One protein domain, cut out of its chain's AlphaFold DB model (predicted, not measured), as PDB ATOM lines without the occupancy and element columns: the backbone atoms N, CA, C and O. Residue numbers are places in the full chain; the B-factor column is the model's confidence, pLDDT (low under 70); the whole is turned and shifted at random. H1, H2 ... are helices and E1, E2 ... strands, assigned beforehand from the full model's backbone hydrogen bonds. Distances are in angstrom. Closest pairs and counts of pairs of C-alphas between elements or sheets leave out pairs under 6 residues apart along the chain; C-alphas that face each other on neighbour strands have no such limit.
ATOM      1  N   TYR A 279     490.503 373.042 415.123       91.44
ATOM      2  CA  TYR A 279     489.389 373.816 415.661       91.44
ATOM      3  C   TYR A 279     488.287 373.929 414.601       91.44
ATOM      4  O   TYR A 279     488.526 374.453 413.511       91.44
ATOM      5  N   MET A 280     487.103 373.383 414.886       89.81
ATOM      6  CA  MET A 280     485.946 373.355 413.989       89.81
ATOM      7  C   MET A 280     484.651 373.237 414.794       89.81
ATOM      8  O   MET A 280     484.575 372.425 415.713       89.81
ATOM      9  N   GLN A 281     483.598 373.953 414.385       87.19
ATOM     10  CA  GLN A 281     482.289 373.781 415.017       87.19
ATOM     11  C   GLN A 281     481.574 372.507 414.553       87.19
ATOM     12  O   GLN A 281     481.508 372.262 413.342       87.19
ATOM     13  N   PRO A 282     480.991 371.720 415.480       89.38
ATOM     14  CA  PRO A 282     480.072 370.653 415.120       89.38
ATOM     15  C   PRO A 282     478.786 371.257 414.527       89.38
ATOM     16  O   PRO A 282     478.340 372.324 414.959       89.38
ATOM     17  N   PRO A 283     478.144 370.602 413.547       91.75
ATOM     18  CA  PRO A 283     476.927 371.134 412.951       91.75
ATOM     19  C   PRO A 283     475.750 371.038 413.938       91.75
ATOM     20  O   PRO A 283     475.592 370.040 414.641       91.75
ATOM     21  N   GLU A 284     474.872 372.051 413.954       86.31
ATOM     22  CA  GLU A 284     473.714 372.131 414.872       86.31
ATOM     23  C   GLU A 284     472.718 370.956 414.735       86.31
ATOM     24  O   GLU A 284     471.883 370.732 415.613       86.31
ATOM     25  N   GLY A 285     472.784 370.202 413.634       87.38
ATOM     26  CA  GLY A 285     471.873 369.106 413.326       87.38
ATOM     27  C   GLY A 285     472.489 368.044 412.418       87.38
ATOM     28  O   GLY A 285     473.691 367.787 412.452       87.38
ATOM     29  N   ASN A 286     471.638 367.403 411.618       96.12
ATOM     30  CA  ASN A 286     472.009 366.299 410.739       96.12
ATOM     31  C   ASN A 286     471.548 366.553 409.297       96.12
ATOM     32  O   ASN A 286     470.403 366.948 409.069       96.12
ATOM     33  N   CYS A 287     472.428 366.292 408.328       96.19
ATOM     34  CA  CYS A 287     472.087 366.228 406.903       96.19
ATOM     35  C   CYS A 287     471.517 364.853 406.495       96.19
ATOM     36  O   CYS A 287     470.830 364.749 405.477       96.19
ATOM     37  N   LEU A 288     471.791 363.815 407.295       97.00
ATOM     38  CA  LEU A 288     471.320 362.440 407.121       97.00
ATOM     39  C   LEU A 288     469.905 362.233 407.687       97.00
ATOM     40  O   LEU A 288     469.498 362.894 408.641       97.00
ATOM     41  N   SER A 289     469.159 361.278 407.121       97.00
ATOM     42  CA  SER A 289     467.871 360.840 407.674       97.00
ATOM     43  C   SER A 289     468.038 359.971 408.929       97.00
ATOM     44  O   SER A 289     469.099 359.397 409.158       97.00
ATOM     45  N   GLU A 290     466.966 359.803 409.713       96.81
ATOM     46  CA  GLU A 290     466.942 358.901 410.881       96.81
ATOM     47  C   GLU A 290     467.357 357.460 410.514       96.81
ATOM     48  O   GLU A 290     468.147 356.840 411.221       96.81
ATOM     49  N   GLU A 291     466.896 356.945 409.366       97.12
ATOM     50  CA  GLU A 291     467.261 355.609 408.863       97.12
ATOM     51  C   GLU A 291     468.753 355.512 408.494       97.12
ATOM     52  O   GLU A 291     469.391 354.485 408.735       97.12
ATOM     53  N   GLN A 292     469.328 356.581 407.932       97.62
ATOM     54  CA  GLN A 292     470.756 356.641 407.607       97.62
ATOM     55  C   GLN A 292     471.614 356.758 408.869       97.62
ATOM     56  O   GLN A 292     472.613 356.053 408.980       97.62
ATOM     57  N   LEU A 293     471.212 357.589 409.835       97.69
ATOM     58  CA  LEU A 293     471.900 357.720 411.120       97.69
ATOM     59  C   LEU A 293     471.886 356.407 411.906       97.69
ATOM     60  O   LEU A 293     472.914 356.062 412.477       97.69
ATOM     61  N   GLN A 294     470.785 355.642 411.876       98.00
ATOM     62  CA  GLN A 294     470.746 354.298 412.464       98.00
ATOM     63  C   GLN A 294     471.749 353.354 411.786       98.00
ATOM     64  O   GLN A 294     472.562 352.731 412.465       98.00
ATOM     65  N   SER A 295     471.747 353.299 410.448       97.94
ATOM     66  CA  SER A 295     472.693 352.479 409.676       97.94
ATOM     67  C   SER A 295     474.157 352.841 409.963       97.94
ATOM     68  O   SER A 295     475.011 351.961 410.070       97.94
ATOM     69  N   VAL A 296     474.458 354.135 410.107       98.00
ATOM     70  CA  VAL A 296     475.798 354.621 410.457       98.00
ATOM     71  C   VAL A 296     476.140 354.296 411.913       98.00
ATOM     72  O   VAL A 296     477.245 353.824 412.164       98.00
ATOM     73  N   SER A 297     475.216 354.464 412.869       98.06
ATOM     74  CA  SER A 297     475.470 354.112 414.273       98.06
ATOM     75  C   SER A 297     475.725 352.618 414.459       98.06
ATOM     76  O   SER A 297     476.640 352.254 415.189       98.06
ATOM     77  N   ASP A 298     474.991 351.752 413.752       98.19
ATOM     78  CA  ASP A 298     475.192 350.299 413.814       98.19
ATOM     79  C   ASP A 298     476.596 349.916 413.305       98.19
ATOM     80  O   ASP A 298     477.323 349.175 413.966       98.19
ATOM     81  N   GLN A 299     477.028 350.493 412.176       97.75
ATOM     82  CA  GLN A 299     478.362 350.263 411.607       97.75
ATOM     83  C   GLN A 299     479.501 350.828 412.467       97.75
ATOM     84  O   GLN A 299     480.560 350.204 412.572       97.75
ATOM     85  N   LEU A 300     479.298 351.997 413.086       97.94
ATOM     86  CA  LEU A 300     480.250 352.582 414.030       97.94
ATOM     87  C   LEU A 300     480.380 351.717 415.289       97.94
ATOM     88  O   LEU A 300     481.496 351.469 415.728       97.94
ATOM     89  N   ASN A 301     479.276 351.184 415.817       98.31
ATOM     90  CA  ASN A 301     479.292 350.273 416.965       98.31
ATOM     91  C   ASN A 301     480.045 348.968 416.653       98.31
ATOM     92  O   ASN A 301     480.909 348.558 417.428       98.31
ATOM     93  N   ASP A 302     479.802 348.362 415.485       97.06
ATOM     94  CA  ASP A 302     480.555 347.192 415.009       97.06
ATOM     95  C   ASP A 302     482.051 347.500 414.789       97.06
ATOM     96  O   ASP A 302     482.893 346.604 414.854       97.06
ATOM     97  N   PHE A 303     482.417 348.749 414.486       95.88
ATOM     98  CA  PHE A 303     483.809 349.194 414.385       95.88
ATOM     99  C   PHE A 303     484.455 349.412 415.760       95.88
ATOM    100  O   PHE A 303     485.501 348.825 416.025       95.88
ATOM    101  N   PHE A 304     483.822 350.179 416.649       97.12
ATOM    102  CA  PHE A 304     484.335 350.457 417.991       97.12
ATOM    103  C   PHE A 304     484.501 349.182 418.823       97.12
ATOM    104  O   PHE A 304     485.531 349.011 419.470       97.12
ATOM    105  N   ALA A 305     483.568 348.229 418.721       96.62
ATOM    106  CA  ALA A 305     483.707 346.921 419.361       96.62
ATOM    107  C   ALA A 305     484.974 346.170 418.901       96.62
ATOM    108  O   ALA A 305     485.677 345.604 419.734       96.62
ATOM    109  N   ARG A 306     485.300 346.219 417.598       94.50
ATOM    110  CA  ARG A 306     486.509 345.595 417.024       94.50
ATOM    111  C   ARG A 306     487.804 346.326 417.379       94.50
ATOM    112  O   ARG A 306     488.864 345.703 417.422       94.50
ATOM    113  N   LEU A 307     487.748 347.640 417.599       94.06
ATOM    114  CA  LEU A 307     488.881 348.389 418.143       94.06
ATOM    115  C   LEU A 307     489.149 347.974 419.597       94.06
ATOM    116  O   LEU A 307     490.282 347.648 419.945       94.06
ATOM    117  N   LEU A 308     488.103 347.952 420.429       94.38
ATOM    118  CA  LEU A 308     488.197 347.671 421.865       94.38
ATOM    119  C   LEU A 308     488.561 346.214 422.183       94.38
ATOM    120  O   LEU A 308     489.299 345.966 423.135       94.38
ATOM    121  N   ASP A 309     488.096 345.245 421.391       93.50
ATOM    122  CA  ASP A 309     488.467 343.832 421.561       93.50
ATOM    123  C   ASP A 309     489.794 343.439 420.875       93.50
ATOM    124  O   ASP A 309     490.260 342.305 421.030       93.50
ATOM    125  N   GLY A 310     490.422 344.372 420.147       91.00
ATOM    126  CA  GLY A 310     491.685 344.167 419.437       91.00
ATOM    127  C   GLY A 310     491.588 343.263 418.202       91.00
ATOM    128  O   GLY A 310     492.600 342.691 417.795       91.00
ATOM    129  N   THR A 311     490.398 343.091 417.614       92.12
ATOM    130  CA  THR A 311     490.182 342.272 416.402       92.12
ATOM    131  C   THR A 311     490.050 343.075 415.105       92.12
ATOM    132  O   THR A 311     489.921 342.479 414.030       92.12
ATOM    133  N   TYR A 312     490.087 344.409 415.165       91.12
ATOM    134  CA  TYR A 312     490.095 345.258 413.975       91.12
ATOM    135  C   TYR A 312     491.307 344.957 413.083       91.12
ATOM    136  O   TYR A 312     492.432 344.870 413.556       91.12
ATOM    137  N   ILE A 313     491.072 344.820 411.779       88.31
ATOM    138  CA  ILE A 313     492.104 344.645 410.753       88.31
ATOM    139  C   ILE A 313     491.850 345.645 409.627       88.31
ATOM    140  O   ILE A 313     490.697 345.903 409.270       88.31
ATOM    141  N   GLY A 314     492.924 346.219 409.087       80.62
ATOM    142  CA  GLY A 314     492.863 347.190 407.997       80.62
ATOM    143  C   GLY A 314     492.916 346.509 406.630       80.62
ATOM    144  O   GLY A 314     493.329 345.359 406.518       80.62
ATOM    145  N   GLU A 315     492.558 347.227 405.563       76.56
ATOM    146  CA  GLU A 315     492.641 346.699 404.185       76.56
ATOM    147  C   GLU A 315     494.079 346.297 403.793       76.56
ATOM    148  O   GLU A 315     494.281 345.341 403.045       76.56
ATOM    149  N   TRP A 316     495.074 347.007 404.335       77.00
ATOM    150  CA  TRP A 316     496.499 346.847 404.014       77.00
ATOM    151  C   TRP A 316     497.359 346.439 405.216       77.00
ATOM    152  O   TRP A 316     498.577 346.350 405.084       77.00
ATOM    153  N   GLN A 317     496.736 346.201 406.376       77.62
ATOM    154  CA  GLN A 317     497.427 346.004 407.647       77.62
ATOM    155  C   GLN A 317     496.852 344.792 408.392       77.62
ATOM    156  O   GLN A 317     495.803 344.874 409.032       77.62
ATOM    157  N   ASP A 318     497.574 343.671 408.298       80.12
ATOM    158  CA  ASP A 318     497.226 342.389 408.932       80.12
ATOM    159  C   ASP A 318     497.467 342.378 410.457       80.12
ATOM    160  O   ASP A 318     496.955 341.499 411.152       80.12
ATOM    161  N   ASP A 319     498.266 343.314 410.984       85.12
ATOM    162  CA  ASP A 319     498.483 343.471 412.427       85.12
ATOM    163  C   ASP A 319     497.383 344.361 413.043       85.12
ATOM    164  O   ASP A 319     497.280 345.531 412.656       85.12
ATOM    165  N   PRO A 320     496.579 343.852 414.000       85.50
ATOM    166  CA  PRO A 320     495.444 344.595 414.542       85.50
ATOM    167  C   PRO A 320     495.793 345.890 415.276       85.50
ATOM    168  O   PRO A 320     494.996 346.826 415.263       85.50
ATOM    169  N   VAL A 321     496.973 345.978 415.905       85.06
ATOM    170  CA  VAL A 321     497.374 347.206 416.606       85.06
ATOM    171  C   VAL A 321     497.639 348.297 415.586       85.06
ATOM    172  O   VAL A 321     497.080 349.386 415.685       85.06
ATOM    173  N   TRP A 322     498.480 347.998 414.600       83.69
ATOM    174  CA  TRP A 322     498.829 348.957 413.559       83.69
ATOM    175  C   TRP A 322     497.607 349.374 412.743       83.69
ATOM    176  O   TRP A 322     497.488 350.538 412.372       83.69
ATOM    177  N   ALA A 323     496.667 348.451 412.521       88.25
ATOM    178  CA  ALA A 323     495.387 348.769 411.909       88.25
ATOM    179  C   ALA A 323     494.562 349.744 412.767       88.25
ATOM    180  O   ALA A 323     493.996 350.690 412.227       88.25
ATOM    181  N   ALA A 324     494.486 349.537 414.087       89.94
ATOM    182  CA  ALA A 324     493.765 350.429 414.996       89.94
ATOM    183  C   ALA A 324     494.406 351.827 415.066       89.94
ATOM    184  O   ALA A 324     493.708 352.826 414.892       89.94
ATOM    185  N   LEU A 325     495.731 351.894 415.236       87.81
ATOM    186  CA  LEU A 325     496.507 353.140 415.267       87.81
ATOM    187  C   LEU A 325     496.357 353.958 413.977       87.81
ATOM    188  O   LEU A 325     496.246 355.179 414.032       87.81
ATOM    189  N   SER A 326     496.273 353.300 412.814       85.69
ATOM    190  CA  SER A 326     496.124 353.995 411.531       85.69
ATOM    191  C   SER A 326     494.749 354.641 411.313       85.69
ATOM    192  O   SER A 326     494.583 355.379 410.344       85.69
ATOM    193  N   VAL A 327     493.746 354.338 412.149       89.88
ATOM    194  CA  VAL A 327     492.370 354.859 412.003       89.88
ATOM    195  C   VAL A 327     491.848 355.617 413.223       89.88
ATOM    196  O   VAL A 327     490.874 356.356 413.080       89.88
ATOM    197  N   TRP A 328     492.459 355.447 414.398       92.94
ATOM    198  CA  TRP A 328     492.027 356.066 415.649       92.94
ATOM    199  C   TRP A 328     493.223 356.472 416.520       92.94
ATOM    200  O   TRP A 328     494.081 355.647 416.829       92.94
ATOM    201  N   ASP A 329     493.254 357.732 416.971       91.06
ATOM    202  CA  ASP A 329     494.261 358.215 417.926       91.06
ATOM    203  C   ASP A 329     494.089 357.491 419.272       91.06
ATOM    204  O   ASP A 329     493.063 357.627 419.937       91.06
ATOM    205  N   ALA A 330     495.097 356.733 419.700       90.50
ATOM    206  CA  ALA A 330     495.044 355.966 420.941       90.50
ATOM    207  C   ALA A 330     495.035 356.815 422.223       90.50
ATOM    208  O   ALA A 330     494.688 356.292 423.283       90.50
ATOM    209  N   ALA A 331     495.341 358.116 422.161       90.25
ATOM    210  CA  ALA A 331     495.019 359.019 423.260       90.25
ATOM    211  C   ALA A 331     493.507 359.285 423.362       90.25
ATOM    212  O   ALA A 331     493.026 359.664 424.435       90.25
ATOM    213  N   ARG A 332     492.742 359.205 422.264       92.88
ATOM    214  CA  ARG A 332     491.310 359.550 422.229       92.88
ATOM    215  C   ARG A 332     490.467 358.364 422.730       92.88
ATOM    216  O   ARG A 332     490.628 357.251 422.232       92.88
ATOM    217  N   PRO A 333     489.554 358.580 423.695       95.00
ATOM    218  CA  PRO A 333     488.684 357.517 424.187       95.00
ATOM    219  C   PRO A 333     487.752 357.016 423.079       95.00
ATOM    220  O   PRO A 333     487.128 357.817 422.386       95.00
ATOM    221  N   VAL A 334     487.622 355.700 422.936       97.06
ATOM    222  CA  VAL A 334     486.694 355.067 421.992       97.06
ATOM    223  C   VAL A 334     485.313 354.961 422.654       97.06
ATOM    224  O   VAL A 334     485.228 354.465 423.783       97.06
ATOM    225  N   PRO A 335     484.220 355.394 421.999       97.75
ATOM    226  CA  PRO A 335     482.868 355.159 422.499       97.75
ATOM    227  C   PRO A 335     482.554 353.660 422.566       97.75
ATOM    228  O   PRO A 335     482.742 352.945 421.587       97.75
ATOM    229  N   VAL A 336     482.009 353.184 423.686       97.44
ATOM    230  CA  VAL A 336     481.565 351.781 423.827       97.44
ATOM    231  C   VAL A 336     480.353 351.496 422.932       97.44
ATOM    232  O   VAL A 336     480.229 350.411 422.363       97.44
ATOM    233  N   ALA A 337     479.460 352.478 422.796       95.81
ATOM    234  CA  ALA A 337     478.371 352.488 421.828       95.81
ATOM    235  C   ALA A 337     477.929 353.931 421.533       95.81
ATOM    236  O   ALA A 337     478.041 354.801 422.391       95.81
ATOM    237  N   VAL A 338     477.374 354.168 420.345       96.75
ATOM    238  CA  VAL A 338     476.736 355.418 419.908       96.75
ATOM    239  C   VAL A 338     475.307 355.157 419.429       96.75
ATOM    240  O   VAL A 338     474.977 354.057 418.978       96.75
ATOM    241  N   THR A 339     474.459 356.184 419.494       96.06
ATOM    242  CA  THR A 339     473.075 356.159 418.994       96.06
ATOM    243  C   THR A 339     472.820 357.328 418.030       96.06
ATOM    244  O   THR A 339     473.565 358.312 418.057       96.06
ATOM    245  N   PRO A 340     471.780 357.282 417.174       96.19
ATOM    246  CA  PRO A 340     471.483 358.357 416.221       96.19
ATOM    247  C   PRO A 340     471.332 359.759 416.835       96.19
ATOM    248  O   PRO A 340     471.629 360.752 416.176       96.19
ATOM    249  N   GLU A 341     470.877 359.859 418.086       94.12
ATOM    250  CA  GLU A 341     470.573 361.125 418.764       94.12
ATOM    251  C   GLU A 341     471.826 361.931 419.149       94.12
ATOM    252  O   GLU A 341     471.798 363.171 419.155       94.12
ATOM    253  N   VAL A 342     472.933 361.247 419.456       94.56
ATOM    254  CA  VAL A 342     474.211 361.895 419.804       94.56
ATOM    255  C   VAL A 342     475.017 362.304 418.570       94.56
ATOM    256  O   VAL A 342     475.808 363.242 418.645       94.56
ATOM    257  N   LEU A 343     474.792 361.648 417.428       95.94
ATOM    258  CA  LEU A 343     475.523 361.912 416.190       95.94
ATOM    259  C   LEU A 343     475.123 363.250 415.555       95.94
ATOM    260  O   LEU A 343     473.975 363.705 415.641       95.94
ATOM    261  N   ARG A 344     476.087 363.873 414.879       96.50
ATOM    262  CA  ARG A 344     475.878 365.040 414.011       96.50
ATOM    263  C   ARG A 344     476.403 364.744 412.605       96.50
ATOM    264  O   ARG A 344     477.236 363.855 412.429       96.50
ATOM    265  N   SER A 345     475.899 365.439 411.588       97.12
ATOM    266  CA  SER A 345     476.312 365.198 410.200       97.12
ATOM    267  C   SER A 345     476.139 366.423 409.317       97.12
ATOM    268  O   SER A 345     475.137 367.137 409.399       97.12
ATOM    269  N   ASP A 346     477.118 366.645 408.447       96.62
ATOM    270  CA  ASP A 346     477.136 367.740 407.484       96.62
ATOM    271  C   ASP A 346     477.646 367.296 406.108       96.62
ATOM    272  O   ASP A 346     477.910 366.120 405.855       96.62
ATOM    273  N   VAL A 347     477.725 368.258 405.188       95.25
ATOM    274  CA  VAL A 347     478.307 368.073 403.860       95.25
ATOM    275  C   VAL A 347     479.415 369.101 403.684       95.25
ATOM    276  O   VAL A 347     479.145 370.292 403.514       95.25
ATOM    277  N   LEU A 348     480.660 368.631 403.696       91.62
ATOM    278  CA  LEU A 348     481.834 369.435 403.410       91.62
ATOM    279  C   LEU A 348     481.844 369.823 401.927       91.62
ATOM    280  O   LEU A 348     481.817 368.976 401.035       91.62
ATOM    281  N   GLN A 349     481.887 371.128 401.672       89.19
ATOM    282  CA  GLN A 349     482.041 371.707 400.339       89.19
ATOM    283  C   GLN A 349     483.480 372.198 400.187       89.19
ATOM    284  O   GLN A 349     483.931 373.041 400.964       89.19
ATOM    285  N   TYR A 350     484.204 371.703 399.185       86.06
ATOM    286  CA  TYR A 350     485.565 372.166 398.924       86.06
ATOM    287  C   TYR A 350     485.566 373.486 398.130       86.06
ATOM    288  O   TYR A 350     484.702 373.692 397.277       86.06
ATOM    289  N   PRO A 351     486.567 374.371 398.324       81.81
ATOM    290  CA  PRO A 351     486.687 375.610 397.547       81.81
ATOM    291  C   PRO A 351     486.864 375.395 396.035       81.81
ATOM    292  O   PRO A 351     486.565 376.290 395.245       81.81
ATOM    293  N   ASN A 352     487.368 374.225 395.627       86.50
ATOM    294  CA  ASN A 352     487.423 373.821 394.228       86.50
ATOM    295  C   ASN A 352     486.106 373.116 393.839       86.50
ATOM    296  O   ASN A 352     485.885 371.999 394.309       86.50
ATOM    297  N   PRO A 353     485.271 373.699 392.954       85.50
ATOM    298  CA  PRO A 353     483.979 373.123 392.570       85.50
ATOM    299  C   PRO A 353     484.084 371.829 391.746       85.50
ATOM    300  O   PRO A 353     483.067 371.172 391.537       85.50
ATOM    301  N   ASP A 354     485.281 371.464 391.270       90.69
ATOM    302  CA  ASP A 354     485.523 370.192 390.577       90.69
ATOM    303  C   ASP A 354     485.714 369.007 391.550       90.69
ATOM    304  O   ASP A 354     485.738 367.855 391.114       90.69
ATOM    305  N   ILE A 355     485.858 369.261 392.859       87.62
ATOM    306  CA  ILE A 355     485.923 368.217 393.893       87.62
ATOM    307  C   ILE A 355     484.501 367.955 394.400       87.62
ATOM    308  O   ILE A 355     483.789 368.883 394.786       87.62
ATOM    309  N   ALA A 356     484.085 366.688 394.394       88.81
ATOM    310  CA  ALA A 356     482.766 366.293 394.877       88.81
ATOM    311  C   ALA A 356     482.597 366.635 396.374       88.81
ATOM    312  O   ALA A 356     483.554 366.479 397.134       88.81
ATOM    313  N   PRO A 357     481.405 367.075 396.819       91.62
ATOM    314  CA  PRO A 357     481.140 367.282 398.237       91.62
ATOM    315  C   PRO A 357     481.215 365.975 399.025       91.62
ATOM    316  O   PRO A 357     480.762 364.935 398.549       91.62
ATOM    317  N   GLU A 358     481.715 366.050 400.252       93.12
ATOM    318  CA  GLU A 358     481.908 364.896 401.129       93.12
ATOM    319  C   GLU A 358     480.904 364.948 402.286       93.12
ATOM    320  O   GLU A 358     480.818 365.945 403.002       93.12
ATOM    321  N   THR A 359     480.109 363.891 402.471       96.75
ATOM    322  CA  THR A 359     479.214 363.787 403.639       96.75
ATOM    323  C   THR A 359     480.017 363.268 404.821       96.75
ATOM    324  O   THR A 359     480.784 362.324 404.653       96.75
ATOM    325  N   ARG A 360     479.845 363.849 406.009       97.00
ATOM    326  CA  ARG A 360     480.604 363.461 407.207       97.00
ATOM    327  C   ARG A 360     479.679 363.156 408.370       97.00
ATOM    328  O   ARG A 360     478.656 363.818 408.538       97.00
ATOM    329  N   VAL A 361     480.075 362.191 409.194       97.44
ATOM    330  CA  VAL A 361     479.486 361.942 410.512       97.44
ATOM    331  C   VAL A 361     480.451 362.396 411.602       97.44
ATOM    332  O   VAL A 361     481.667 362.245 411.485       97.44
ATOM    333  N   TRP A 362     479.882 362.965 412.654       97.69
ATOM    334  CA  TRP A 362     480.566 363.518 413.809       97.69
ATOM    335  C   TRP A 362     480.119 362.744 415.049       97.69
ATOM    336  O   TRP A 362     478.922 362.672 415.353       97.69
ATOM    337  N   VAL A 363     481.087 362.166 415.753       97.38
ATOM    338  CA  VAL A 363     480.912 361.373 416.970       97.38
ATOM    339  C   VAL A 363     481.451 362.179 418.155       97.38
ATOM    340  O   VAL A 363     482.620 362.566 418.115       97.38
ATOM    341  N   PRO A 364     480.648 362.459 419.195       95.94
ATOM    342  CA  PRO A 364     481.093 363.277 420.318       95.94
ATOM    343  C   PRO A 364     482.076 362.512 421.206       95.94
ATOM    344  O   PRO A 364     481.867 361.337 421.524       95.94
ATOM    345  N   LEU A 365     483.128 363.199 421.637       95.75
ATOM    346  CA  LEU A 365     484.124 362.740 422.598       95.75
ATOM    347  C   LEU A 365     484.183 363.720 423.789       95.75
ATOM    348  O   LEU A 365     483.719 364.853 423.668       95.75
ATOM    349  N   PRO A 366     484.772 363.322 424.930       92.62
ATOM    350  CA  PRO A 366     485.084 364.244 426.018       92.62
ATOM    351  C   PRO A 366     486.097 365.323 425.593       92.62
ATOM    352  O   PRO A 366     486.741 365.216 424.546       92.62
ATOM    353  N   ASP A 367     486.285 366.317 426.464       88.38
ATOM    354  CA  ASP A 367     487.240 367.424 426.300       88.38
ATOM    355  C   ASP A 367     486.977 368.266 425.031       88.38
ATOM    356  O   ASP A 367     487.889 368.529 424.242       88.38
ATOM    357  N   ASP A 368     485.705 368.637 424.819       90.31
ATOM    358  CA  ASP A 368     485.211 369.473 423.710       90.31
ATOM    359  C   ASP A 368     485.646 368.984 422.315       90.31
ATOM    360  O   ASP A 368     485.903 369.763 421.393       90.31
ATOM    361  N   CYS A 369     485.731 367.662 422.145       94.00
ATOM    362  CA  CYS A 369     486.258 367.023 420.948       94.00
ATOM    363  C   CYS A 369     485.204 366.192 420.202       94.00
ATOM    364  O   CYS A 369     484.274 365.638 420.780       94.00
ATOM    365  N   TRP A 370     485.371 366.070 418.888       96.00
ATOM    366  CA  TRP A 370     484.543 365.252 418.013       96.00
ATOM    367  C   TRP A 370     485.418 364.430 417.072       96.00
ATOM    368  O   TRP A 370     486.269 364.981 416.377       96.00
ATOM    369  N   ALA A 371     485.178 363.124 416.990       96.69
ATOM    370  CA  ALA A 371     485.756 362.296 415.939       96.69
ATOM    371  C   ALA A 371     484.903 362.436 414.669       96.69
ATOM    372  O   ALA A 371     483.697 362.183 414.683       96.69
ATOM    373  N   VAL A 372     485.520 362.850 413.566       96.81
ATOM    374  CA  VAL A 372     484.863 363.158 412.293       96.81
ATOM    375  C   VAL A 372     485.331 362.172 411.233       96.81
ATOM    376  O   VAL A 372     486.511 362.154 410.869       96.81
ATOM    377  N   CYS A 373     484.394 361.370 410.727       96.12
ATOM    378  CA  CYS A 373     484.631 360.377 409.682       96.12
ATOM    379  C   CYS A 373     483.830 360.740 408.420       96.12
ATOM    380  O   CYS A 373     482.623 361.003 408.515       96.12
ATOM    381  N   PRO A 374     484.458 360.769 407.234       95.88
ATOM    382  CA  PRO A 374     483.729 360.901 405.982       95.88
ATOM    383  C   PRO A 374     482.948 359.619 405.660       95.88
ATOM    384  O   PRO A 374     483.321 358.522 406.074       95.88
ATOM    385  N   LEU A 375     481.859 359.747 404.906       96.50
ATOM    386  CA  LEU A 375     481.076 358.616 404.411       96.50
ATOM    387  C   LEU A 375     481.412 358.319 402.946       96.50
ATOM    388  O   LEU A 375     481.664 359.222 402.148       96.50
ATOM    389  N   THR A 376     481.377 357.040 402.586       93.81
ATOM    390  CA  THR A 376     481.472 356.562 401.202       93.81
ATOM    391  C   THR A 376     480.207 356.898 400.395       93.81
ATOM    392  O   THR A 376     479.184 357.301 400.949       93.81
ATOM    393  N   GLU A 377     480.235 356.699 399.069       87.88
ATOM    394  CA  GLU A 377     479.072 356.947 398.191       87.88
ATOM    395  C   GLU A 377     477.828 356.108 398.558       87.88
ATOM    396  O   GLU A 377     476.701 356.526 398.290       87.88
ATOM    397  N   ASP A 378     478.013 354.939 399.178       89.69
ATOM    398  CA  ASP A 378     476.945 354.077 399.702       89.69
ATOM    399  C   ASP A 378     476.458 354.468 401.115       89.69
ATOM    400  O   ASP A 378     475.481 353.898 401.601       89.69
ATOM    401  N   GLY A 379     477.071 355.478 401.743       90.69
ATOM    402  CA  GLY A 379     476.687 356.000 403.059       90.69
ATOM    403  C   GLY A 379     477.297 355.252 404.250       90.69
ATOM    404  O   GLY A 379     476.789 355.378 405.363       90.69
ATOM    405  N   SER A 380     478.360 354.482 404.025       94.44
ATOM    406  CA  SER A 380     479.087 353.726 405.053       94.44
ATOM    407  C   SER A 380     480.275 354.548 405.593       94.44
ATOM    408  O   SER A 380     480.845 355.337 404.836       94.44
ATOM    409  N   PRO A 381     480.691 354.409 406.870       95.25
ATOM    410  CA  PRO A 381     481.886 355.088 407.386       95.25
ATOM    411  C   PRO A 381     483.144 354.722 406.587       95.25
ATOM    412  O   PRO A 381     483.481 353.544 406.441       95.25
ATOM    413  N   ASN A 382     483.860 355.722 406.071       93.44
ATOM    414  CA  ASN A 382     485.038 355.520 405.232       93.44
ATOM    415  C   ASN A 382     486.299 355.309 406.086       93.44
ATOM    416  O   ASN A 382     487.188 356.159 406.156       93.44
ATOM    417  N   LEU A 383     486.383 354.136 406.715       89.44
ATOM    418  CA  LEU A 383     487.482 353.755 407.609       89.44
ATOM    419  C   LEU A 383     488.862 353.710 406.924       89.44
ATOM    420  O   LEU A 383     489.871 353.726 407.620       89.44
ATOM    421  N   PHE A 384     488.934 353.700 405.586       85.75
ATOM    422  CA  PHE A 384     490.199 353.832 404.850       85.75
ATOM    423  C   PHE A 384     490.824 355.230 405.004       85.75
ATOM    424  O   PHE A 384     492.045 355.355 405.018       85.75
ATOM    425  N   LEU A 385     490.001 356.276 405.150       84.94
ATOM    426  CA  LEU A 385     490.463 357.630 405.487       84.94
ATOM    427  C   LEU A 385     490.578 357.858 407.007       84.94
ATOM    428  O   LEU A 385     491.046 358.914 407.425       84.94
ATOM    429  N   GLY A 386     490.167 356.878 407.819       88.56
ATOM    430  CA  GLY A 386     490.193 356.940 409.278       88.56
ATOM    431  C   GLY A 386     489.260 358.005 409.864       88.56
ATOM    432  O   GLY A 386     488.219 358.348 409.293       88.56
ATOM    433  N   PHE A 387     489.643 358.512 411.034       93.69
ATOM    434  CA  PHE A 387     488.995 359.637 411.700       93.69
ATOM    435  C   PHE A 387     489.940 360.838 411.757       93.69
ATOM    436  O   PHE A 387     491.131 360.711 412.025       93.69
ATOM    437  N   SER A 388     489.375 362.025 411.553       93.31
ATOM    438  CA  SER A 388     489.993 363.291 411.954       93.31
ATOM    439  C   SER A 388     489.360 363.764 413.261       93.31
ATOM    440  O   SER A 388     488.215 363.410 413.537       93.31
ATOM    441  N   PHE A 389     490.062 364.563 414.062       94.56
ATOM    442  CA  PHE A 389     489.526 365.059 415.331       94.56
ATOM    443  C   PHE A 389     489.307 366.571 415.263       94.56
ATOM    444  O   PHE A 389     490.209 367.343 414.933       94.56
ATOM    445  N   ALA A 390     488.076 366.982 415.540       94.31
ATOM    446  CA  ALA A 390     487.665 368.370 415.616       94.31
ATOM    447  C   ALA A 390     487.595 368.812 417.080       94.31
ATOM    448  O   ALA A 390     487.104 368.073 417.932       94.31
ATOM    449  N   LEU A 391     488.076 370.015 417.360       93.44
ATOM    450  CA  LEU A 391     487.985 370.681 418.654       93.44
ATOM    451  C   LEU A 391     486.944 371.797 418.544       93.44
ATOM    452  O   LEU A 391     487.073 372.668 417.680       93.44
ATOM    453  N   ALA A 392     485.916 371.768 419.384       89.56
ATOM    454  CA  ALA A 392     484.903 372.816 419.424       89.56
ATOM    455  C   ALA A 392     485.480 374.119 420.007       89.56
ATOM    456  O   ALA A 392     486.528 374.120 420.660       89.56
TER     457      ALA A 392
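Overview. This is residues 279 to 392 of the 397 residues of an uncharacterized protein of Subdoligranulum variabile DSM 15176 (UniProt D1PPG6). A strongly twisted, curled sheet of four strands, E1 to E4, folds back and forth in hairpins, and the long helix H1 passes by it, grazing it with residues 293 to 300 before leading away to the small helix H2, which lies off the sheet. Long loops, residues 326 to 343 and 375 to 387, link H2 back to E1 and E3 to E4. The printed part has 114 residues, with two named helices and four named strands in the order H1 H2 E1 E2 E3 E4; the sheet runs E1 - E2 - E3 - E4, all antiparallel. The class is mixed, helices and strands, with 48 residues, under half, in named elements. The whole is compact, with a radius of gyration of the C-alphas of 13.9 A, and rounded, spanning 38 by 31 by 29 A.

Along the chain. Start at Tyr 279 and go on to C-alpha 290 at (466.942, 358.901, 410.881), where H1, residues 290 to 308, begins; it runs 26.4 A to C-alpha 308 at (488.197, 347.671, 421.865). Next you meet H2, residues 320 to 325, 8.6 A long. Then come E1, residues 344 to 348, 12.9 A, and the longest strand, E2, residues 358 to 365, 21.7 A. E3, residues 369 to 374, is 16.4 A long, and E4, residues 388 to 391, 10.2 A, ends at C-alpha 391 at (487.985, 370.681, 418.654).

Arrangement. Look first at the sheet, a meander, each strand the antiparallel neighbour of the one before. E1 and E2 form a hairpin at 146 degrees between directions, with N 348 and O 358 at 2.8 A, within hydrogen-bond range. In the hairpin E2 and E3, at 152 degrees, look at N 363 and O 371, 2.8 A. In the hairpin E3 and E4, at 146 degrees, N 372 and O 388 are 2.8 A apart. The edge strands E1 and E4 are apart. From edge to edge the strands' lines turn by 70 degrees and the way across the sheet turns by 88 degrees. H1 is on the sheet but only grazes it, with residues 293 to 300; H1 and E2 are near each other, with 5 pairs of C-alphas within 10 A. H2 is not on the sheet. H1 and H2 are close but not clearly touching, the closest C-alphas being those of Leu 307 and Ala 324, 6.2 A; they run opposite ways at a steep tilt of 64 degrees. Every O i to N i+4 pair is within hydrogen-bond range in H2, and 14 of 15 are in H1.

Size, cuts and confidence. The two C-alphas farthest apart are those of Asp 309 and Pro 353, 41.5 A, while those of Tyr 279 and Ala 392, the first and last printed, are 5.9 A apart. The printed part has no cut. The links H1 to H2, H2 to E1 and E3 to E4 are long; E1 to E2 is short and E2 to E3 tight. The mean pLDDT of the printed part is 92.3, and no printed residue is under 70.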